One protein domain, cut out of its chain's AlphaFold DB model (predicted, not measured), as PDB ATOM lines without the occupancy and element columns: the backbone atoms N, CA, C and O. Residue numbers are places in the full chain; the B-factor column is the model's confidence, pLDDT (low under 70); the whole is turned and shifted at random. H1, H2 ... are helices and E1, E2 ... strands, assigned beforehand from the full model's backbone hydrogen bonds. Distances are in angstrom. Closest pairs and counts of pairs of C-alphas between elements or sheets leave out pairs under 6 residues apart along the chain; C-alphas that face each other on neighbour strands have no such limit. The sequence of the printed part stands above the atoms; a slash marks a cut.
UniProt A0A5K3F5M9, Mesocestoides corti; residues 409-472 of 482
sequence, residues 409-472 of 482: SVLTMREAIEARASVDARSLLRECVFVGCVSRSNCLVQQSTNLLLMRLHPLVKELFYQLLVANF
ATOM      1  N   SER A 409     122.403 139.059 145.326       87.94
ATOM      2  CA  SER A 409     123.390 139.891 146.025       87.94
ATOM      3  C   SER A 409     123.327 141.376 145.644       87.94
ATOM      4  O   SER A 409     123.577 142.239 146.479       87.94
ATOM      5  N   VAL A 410     122.973 141.706 144.400       85.44
ATOM      6  CA  VAL A 410     122.824 143.097 143.937       85.44
ATOM      7  C   VAL A 410     121.467 143.676 144.347       85.44
ATOM      8  O   VAL A 410     121.397 144.862 144.664       85.44
ATOM      9  N   LEU A 411     120.408 142.862 144.379       85.88
ATOM     10  CA  LEU A 411     119.080 143.277 144.846       85.88
ATOM     11  C   LEU A 411     119.098 143.582 146.352       85.88
ATOM     12  O   LEU A 411     118.795 144.708 146.744       85.88
ATOM     13  N   THR A 412     119.606 142.656 147.167       91.00
ATOM     14  CA  THR A 412     119.799 142.846 148.621       91.00
ATOM     15  C   THR A 412     120.682 144.057 148.953       91.00
ATOM     16  O   THR A 412     120.381 144.801 149.885       91.00
ATOM     17  N   MET A 413     121.736 144.335 148.168       87.50
ATOM     18  CA  MET A 413     122.532 145.562 148.332       87.50
ATOM     19  C   MET A 413     121.738 146.841 148.026       87.50
ATOM     20  O   MET A 413     121.950 147.847 148.700       87.50
ATOM     21  N   ARG A 414     120.829 146.831 147.041       87.75
ATOM     22  CA  ARG A 414     119.958 147.985 146.738       87.75
ATOM     23  C   ARG A 414     118.964 148.233 147.865       87.75
ATOM     24  O   ARG A 414     118.891 149.356 148.355       87.75
ATOM     25  N   GLU A 415     118.292 147.190 148.336       88.38
ATOM     26  CA  GLU A 415     117.373 147.277 149.478       88.38
ATOM     27  C   GLU A 415     118.088 147.763 150.747       88.38
ATOM     28  O   GLU A 415     117.590 148.646 151.443       88.38
ATOM     29  N   ALA A 416     119.305 147.278 151.014       88.31
ATOM     30  CA  ALA A 416     120.115 147.737 152.144       88.31
ATOM     31  C   ALA A 416     120.553 149.212 152.025       88.31
ATOM     32  O   ALA A 416     120.711 149.882 153.048       88.31
ATOM     33  N   ILE A 417     120.753 149.729 150.807       88.12
ATOM     34  CA  ILE A 417     121.017 151.155 150.555       88.12
ATOM     35  C   ILE A 417     119.747 151.980 150.796       88.12
ATOM     36  O   ILE A 417     119.810 152.999 151.485       88.12
ATOM     37  N   GLU A 418     118.598 151.539 150.282       84.94
ATOM     38  CA  GLU A 418     117.314 152.233 150.444       84.94
ATOM     39  C   GLU A 418     116.859 152.261 151.911       84.94
ATOM     40  O   GLU A 418     116.489 153.320 152.415       84.94
ATOM     41  N   ALA A 419     117.006 151.153 152.645       86.62
ATOM     42  CA  ALA A 419     116.708 151.071 154.077       86.62
ATOM     43  C   ALA A 419     117.615 151.962 154.952       86.62
ATOM     44  O   ALA A 419     117.234 152.339 156.061       86.62
ATOM     45  N   ARG A 420     118.816 152.313 154.470       84.06
ATOM     46  CA  ARG A 420     119.759 153.225 155.147       84.06
ATOM     47  C   ARG A 420     119.636 154.681 154.681       84.06
ATOM     48  O   ARG A 420     120.309 155.552 155.234       84.06
ATOM     49  N   ALA A 421     118.807 154.969 153.677       82.00
ATOM     50  CA  ALA A 421     118.686 156.304 153.106       82.00
ATOM     51  C   ALA A 421     117.874 157.241 154.020       82.00
ATOM     52  O   ALA A 421     116.663 157.100 154.180       82.00
ATOM     53  N   SER A 422     118.528 158.262 154.581       83.25
ATOM     54  CA  SER A 422     117.832 159.325 155.317       83.25
ATOM     55  C   SER A 422     116.989 160.182 154.366       83.25
ATOM     56  O   SER A 422     117.506 160.798 153.428       83.25
ATOM     57  N   VAL A 423     115.682 160.257 154.641       82.50
ATOM     58  CA  VAL A 423     114.740 161.116 153.909       82.50
ATOM     59  C   VAL A 423     115.141 162.587 154.030       82.50
ATOM     60  O   VAL A 423     115.124 163.298 153.026       82.50
ATOM     61  N   ASP A 424     115.572 163.015 155.219       75.31
ATOM     62  CA  ASP A 424     115.976 164.394 155.500       75.31
ATOM     63  C   ASP A 424     117.227 164.773 154.708       75.31
ATOM     64  O   ASP A 424     117.197 165.734 153.945       75.31
ATOM     65  N   ALA A 425     118.301 163.977 154.791       74.62
ATOM     66  CA  ALA A 425     119.536 164.239 154.047       74.62
ATOM     67  C   ALA A 425     119.294 164.295 152.527       74.62
ATOM     68  O   ALA A 425     119.878 165.125 151.829       74.62
ATOM     69  N   ARG A 426     118.391 163.452 152.012       79.12
ATOM     70  CA  ARG A 426     117.988 163.458 150.602       79.12
ATOM     71  C   ARG A 426     117.197 164.717 150.225       79.12
ATOM     72  O   ARG A 426     117.362 165.206 149.110       79.12
ATOM     73  N   SER A 427     116.343 165.233 151.107       75.00
ATOM     74  CA  SER A 427     115.619 166.495 150.885       75.00
ATOM     75  C   SER A 427     116.570 167.693 150.933       75.00
ATOM     76  O   SER A 427     116.571 168.492 150.000       75.00
ATOM     77  N   LEU A 428     117.472 167.746 151.922       77.88
ATOM     78  CA  LEU A 428     118.529 168.763 152.007       77.88
ATOM     79  C   LEU A 428     119.371 168.800 150.721       77.88
ATOM     80  O   LEU A 428     119.509 169.855 150.109       77.88
ATOM     81  N   LEU A 429     119.871 167.649 150.253       80.62
ATOM     82  CA  LEU A 429     120.681 167.563 149.028       80.62
ATOM     83  C   LEU A 429     119.918 167.919 147.739       80.62
ATOM     84  O   LEU A 429     120.556 168.266 146.749       80.62
ATOM     85  N   ARG A 430     118.579 167.848 147.729       82.75
ATOM     86  CA  ARG A 430     117.742 168.284 146.593       82.75
ATOM     87  C   ARG A 430     117.534 169.795 146.550       82.75
ATOM     88  O   ARG A 430     117.376 170.344 145.466       82.75
ATOM     89  N   GLU A 431     117.505 170.441 147.710       82.06
ATOM     90  CA  GLU A 431     117.337 171.893 147.853       82.06
ATOM     91  C   GLU A 431     118.673 172.654 147.834       82.06
ATOM     92  O   GLU A 431     118.691 173.876 147.679       82.06
ATOM     93  N   CYS A 432     119.796 171.947 147.998       82.06
ATOM     94  CA  CYS A 432     121.137 172.517 147.960       82.06
ATOM     95  C   CYS A 432     121.572 172.901 146.535       82.06
ATOM     96  O   CYS A 432     121.752 172.048 145.666       82.06
ATOM     97  N   VAL A 433     121.864 174.183 146.336       83.00
ATOM     98  CA  VAL A 433     122.531 174.732 145.152       83.00
ATOM     99  C   VAL A 433     124.037 174.772 145.408       83.00
ATOM    100  O   VAL A 433     124.491 175.328 146.406       83.00
ATOM    101  N   PHE A 434     124.843 174.181 144.525       85.69
ATOM    102  CA  PHE A 434     126.303 174.224 144.649       85.69
ATOM    103  C   PHE A 434     126.842 175.646 144.433       85.69
ATOM    104  O   PHE A 434     126.510 176.283 143.437       85.69
ATOM    105  N   VAL A 435     127.696 176.117 145.350       83.81
ATOM    106  CA  VAL A 435     128.299 177.463 145.297       83.81
ATOM    107  C   VAL A 435     129.771 177.401 144.884       83.81
ATOM    108  O   VAL A 435     130.210 178.193 144.055       83.81
ATOM    109  N   GLY A 436     130.548 176.464 145.436       78.25
ATOM    110  CA  GLY A 436     131.972 176.328 145.111       78.25
ATOM    111  C   GLY A 436     132.730 175.374 146.033       78.25
ATOM    112  O   GLY A 436     132.232 174.975 147.082       78.25
ATOM    113  N   CYS A 437     133.960 175.005 145.676       82.56
ATOM    114  CA  CYS A 437     134.835 174.204 146.541       82.56
ATOM    115  C   CYS A 437     135.740 175.108 147.392       82.56
ATOM    116  O   CYS A 437     136.408 175.983 146.853       82.56
ATOM    117  N   VAL A 438     135.803 174.868 148.706       76.12
ATOM    118  CA  VAL A 438     136.676 175.612 149.646       76.12
ATOM    119  C   VAL A 438     137.992 174.877 149.886       76.12
ATOM    120  O   VAL A 438     139.008 175.476 150.224       76.12
ATOM    121  N   SER A 439     138.004 173.553 149.738       78.69
ATOM    122  CA  SER A 439     139.199 172.720 149.897       78.69
ATOM    123  C   SER A 439     139.036 171.409 149.135       78.69
ATOM    124  O   SER A 439     137.925 171.032 148.771       78.69
ATOM    125  N   ARG A 440     140.127 170.648 148.966       78.88
ATOM    126  CA  ARG A 440     140.099 169.307 148.339       78.88
ATOM    127  C   ARG A 440     139.107 168.340 149.008       78.88
ATOM    128  O   ARG A 440     138.642 167.401 148.375       78.88
ATOM    129  N   SER A 441     138.785 168.571 150.280       80.75
ATOM    130  CA  SER A 441     137.863 167.775 151.092       80.75
ATOM    131  C   SER A 441     136.502 168.433 151.356       80.75
ATOM    132  O   SER A 441     135.628 167.732 151.862       80.75
ATOM    133  N   ASN A 442     136.292 169.719 151.030       81.69
ATOM    134  CA  ASN A 442     135.126 170.505 151.471       81.69
ATOM    135  C   ASN A 442     134.565 171.419 150.361       81.69
ATOM    136  O   ASN A 442     135.317 172.157 149.718       81.69
ATOM    137  N   CYS A 443     133.241 171.465 150.214       85.00
ATOM    138  CA  CYS A 443     132.522 172.372 149.315       85.00
ATOM    139  C   CYS A 443     131.415 173.160 150.029       85.00
ATOM    140  O   CYS A 443     130.873 172.718 151.037       85.00
ATOM    141  N   LEU A 444     131.095 174.340 149.503       86.44
ATOM    142  CA  LEU A 444     129.972 175.171 149.919       86.44
ATOM    143  C   LEU A 444     128.750 174.895 149.046       86.44
ATOM    144  O   LEU A 444     128.825 174.846 147.814       86.44
ATOM    145  N   VAL A 445     127.617 174.766 149.720       84.56
ATOM    146  CA  VAL A 445     126.288 174.553 149.149       84.56
ATOM    147  C   VAL A 445     125.326 175.515 149.832       84.56
ATOM    148  O   VAL A 445     125.322 175.632 151.053       84.56
ATOM    149  N   GLN A 446     124.525 176.226 149.051       82.06
ATOM    150  CA  GLN A 446     123.481 177.109 149.546       82.06
ATOM    151  C   GLN A 446     122.167 176.336 149.605       82.06
ATOM    152  O   GLN A 446     121.704 175.836 148.583       82.06
ATOM    153  N   GLN A 447     121.536 176.281 150.774       84.56
ATOM    154  CA  GLN A 447     120.156 175.824 150.913       84.56
ATOM    155  C   GLN A 447     119.300 177.032 151.294       84.56
ATOM    156  O   GLN A 447     119.466 177.581 152.382       84.56
ATOM    157  N   SER A 448     118.405 177.444 150.391       83.06
ATOM    158  CA  SER A 448     117.582 178.658 150.514       83.06
ATOM    159  C   SER A 448     118.392 179.901 150.932       83.06
ATOM    160  O   SER A 448     119.085 180.482 150.094       83.06
ATOM    161  N   THR A 449     118.331 180.313 152.199       78.50
ATOM    162  CA  THR A 449     119.063 181.464 152.763       78.50
ATOM    163  C   THR A 449     120.344 181.090 153.516       78.50
ATOM    164  O   THR A 449     121.098 181.979 153.906       78.50
ATOM    165  N   ASN A 450     120.612 179.800 153.728       63.44
ATOM    166  CA  ASN A 450     121.743 179.306 154.513       63.44
ATOM    167  C   ASN A 450     122.904 178.857 153.620       63.44
ATOM    168  O   ASN A 450     122.706 178.158 152.626       63.44
ATOM    169  N   LEU A 451     124.128 179.193 154.026       80.25
ATOM    170  CA  LEU A 451     125.359 178.704 153.409       80.25
ATOM    171  C   LEU A 451     125.923 177.547 154.251       80.25
ATOM    172  O   LEU A 451     126.272 177.735 155.415       80.25
ATOM    173  N   LEU A 452     126.008 176.353 153.669       76.88
ATOM    174  CA  LEU A 452     126.416 175.118 154.339       76.88
ATOM    175  C   LEU A 452     127.783 174.649 153.827       76.88
ATOM    176  O   LEU A 452     128.034 174.643 152.622       76.88
ATOM    177  N   LEU A 453     128.653 174.202 154.738       84.94
ATOM    178  CA  LEU A 453     129.926 173.560 154.400       84.94
ATOM    179  C   LEU A 453     129.771 172.034 154.442       84.94
ATOM    180  O   LEU A 453     129.528 171.444 155.494       84.94
ATOM    181  N   MET A 454     129.940 171.391 153.292       82.88
ATOM    182  CA  MET A 454     129.754 169.960 153.081       82.88
ATOM    183  C   MET A 454     131.098 169.265 152.839       82.88
ATOM    184  O   MET A 454     131.939 169.746 152.079       82.88
ATOM    185  N   ARG A 455     131.315 168.104 153.470       83.06
ATOM    186  CA  ARG A 455     132.530 167.299 153.266       83.06
ATOM    187  C   ARG A 455     132.383 166.436 152.013       83.06
ATOM    188  O   ARG A 455     131.550 165.535 151.970       83.06
ATOM    189  N   LEU A 456     133.229 166.695 151.021       85.00
ATOM    190  CA  LEU A 456     133.196 166.082 149.698       85.00
ATOM    191  C   LEU A 456     133.605 164.602 149.728       85.00
ATOM    192  O   LEU A 456     132.921 163.777 149.138       85.00
ATOM    193  N   HIS A 457     134.681 164.242 150.439       87.06
ATOM    194  CA  HIS A 457     135.217 162.871 150.410       87.06
ATOM    195  C   HIS A 457     134.209 161.793 150.880       87.06
ATOM    196  O   HIS A 457     134.023 160.821 150.148       87.06
ATOM    197  N   PRO A 458     133.503 161.938 152.026       84.94
ATOM    198  CA  PRO A 458     132.466 160.980 152.416       84.94
ATOM    199  C   PRO A 458     131.291 160.953 151.430       84.94
ATOM    200  O   PRO A 458     130.848 159.879 151.042       84.94
ATOM    201  N   LEU A 459     130.822 162.126 150.986       82.25
ATOM    202  CA  LEU A 459     129.683 162.245 150.074       82.25
ATOM    203  C   LEU A 459     129.949 161.557 148.729       82.25
ATOM    204  O   LEU A 459     129.128 160.783 148.254       82.25
ATOM    205  N   VAL A 460     131.106 161.833 148.126       84.25
ATOM    206  CA  VAL A 460     131.507 161.296 146.821       84.25
ATOM    207  C   VAL A 460     131.744 159.789 146.898       84.25
ATOM    208  O   VAL A 460     131.357 159.073 145.978       84.25
ATOM    209  N   LYS A 461     132.300 159.287 148.011       86.06
ATOM    210  CA  LYS A 461     132.438 157.846 148.256       86.06
ATOM    211  C   LYS A 461     131.076 157.142 148.255       86.06
ATOM    212  O   LYS A 461     130.905 156.168 147.525       86.06
ATOM    213  N   GLU A 462     130.113 157.642 149.030       82.75
ATOM    214  CA  GLU A 462     128.770 157.048 149.100       82.75
ATOM    215  C   GLU A 462     128.001 157.210 147.779       82.75
ATOM    216  O   GLU A 462     127.360 156.265 147.323       82.75
ATOM    217  N   LEU A 463     128.129 158.357 147.101       84.12
ATOM    218  CA  LEU A 463     127.528 158.593 145.786       84.12
ATOM    219  C   LEU A 463     128.043 157.602 144.733       84.12
ATOM    220  O   LEU A 463     127.244 157.019 144.000       84.12
ATOM    221  N   PHE A 464     129.360 157.381 144.657       85.31
ATOM    222  CA  PHE A 464     129.922 156.399 143.727       85.31
ATOM    223  C   PHE A 464     129.530 154.969 144.096       85.31
ATOM    224  O   PHE A 464     129.201 154.200 143.197       85.31
ATOM    225  N   TYR A 465     129.497 154.616 145.383       88.25
ATOM    226  CA  TYR A 465     129.015 153.305 145.824       88.25
ATOM    227  C   TYR A 465     127.567 153.050 145.367       88.25
ATOM    228  O   TYR A 465     127.288 152.041 144.715       88.25
ATOM    229  N   GLN A 466     126.668 154.011 145.597       86.56
ATOM    230  CA  GLN A 466     125.277 153.948 145.137       86.56
ATOM    231  C   GLN A 466     125.178 153.853 143.607       86.56
ATOM    232  O   GLN A 466     124.431 153.023 143.088       86.56
ATOM    233  N   LEU A 467     125.961 154.648 142.868       83.62
ATOM    234  CA  LEU A 467     125.964 154.646 141.403       83.62
ATOM    235  C   LEU A 467     126.477 153.320 140.814       83.62
ATOM    236  O   LEU A 467     125.931 152.838 139.818       83.62
ATOM    237  N   LEU A 468     127.496 152.712 141.431       85.44
ATOM    238  CA  LEU A 468     128.063 151.424 141.022       85.44
ATOM    239  C   LEU A 468     127.062 150.276 141.196       85.44
ATOM    240  O   LEU A 468     126.929 149.454 140.286       85.44
ATOM    241  N   VAL A 469     126.330 150.249 142.315       85.50
ATOM    242  CA  VAL A 469     125.293 149.241 142.613       85.50
ATOM    243  C   VAL A 469     124.021 149.469 141.775       85.50
ATOM    244  O   VAL A 469     123.411 148.515 141.273       85.50
ATOM    245  N   ALA A 470     123.627 150.725 141.547       81.25
ATOM    246  CA  ALA A 470     122.477 151.071 140.709       81.25
ATOM    247  C   ALA A 470     122.706 150.721 139.227       81.25
ATOM    248  O   ALA A 470     121.851 150.091 138.606       81.25
ATOM    249  N   ASN A 471     123.873 151.063 138.671       81.12
ATOM    250  CA  ASN A 471     124.218 150.819 137.264       81.12
ATOM    251  C   ASN A 471     125.038 149.532 137.043       81.12
ATOM    252  O   ASN A 471     125.688 149.386 136.007       81.12
ATOM    253  N   PHE A 472     125.018 148.585 137.988       81.25
ATOM    254  CA  PHE A 472     125.703 147.295 137.850       81.25
ATOM    255  C   PHE A 472     125.376 146.620 136.501       81.25
ATOM    256  O   PHE A 472     124.234 146.668 136.035       81.25
TER     257      PHE A 472
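What this domain is: This is residues 409 to 472 of the 482 residues of a protein of Mesocestoides corti (UniProt A0A5K3F5M9). An open, elongated ring: a three-strand sheet makes one end, and two arms, H1 with H2 and the long H3, run from it to meet at the other. The printed part has 64 residues, mixed in class, with H1, H2, E1, E2, E3, H3 in order; E1 E2 E3 form a meander, each strand the antiparallel neighbour of the one before. It is loose, radius of gyration of the C-alphas 13.7 A, spanning 40 by 24 by 15 A.

How they stand to each other: H1, residues 409 to 419, touches H3, residues 456 to 470, with H3's residues 466 to 470 alone; the closest C-alphas, Val 410 and Val 469, are 6.8 A apart. They run opposite ways at a steep tilt of 48 degrees. H2, residues 423 to 431, is apart from both and only grazes the sheet. E1, residues 432 to 439, and E2, residues 442 to 447, form a hairpin (N 433 to O 446, 2.8 A). E2 and E3, residues 450 to 455, form another (N 445 to O 452, 2.9 A). H3 only grazes the sheet. Every helix O i to N i+4 pair is within hydrogen-bond range.

Where its parts are: H1 begins at C-alpha 409 (123.390, 139.891, 146.025). E1 is 18.2 A long. H3, 20.5 A, ends at C-alpha 470 (122.477, 151.071, 140.709).

The domain as a whole: The printed part has no cut. The five links are tight. Residue 450 alone is under 70 in pLDDT.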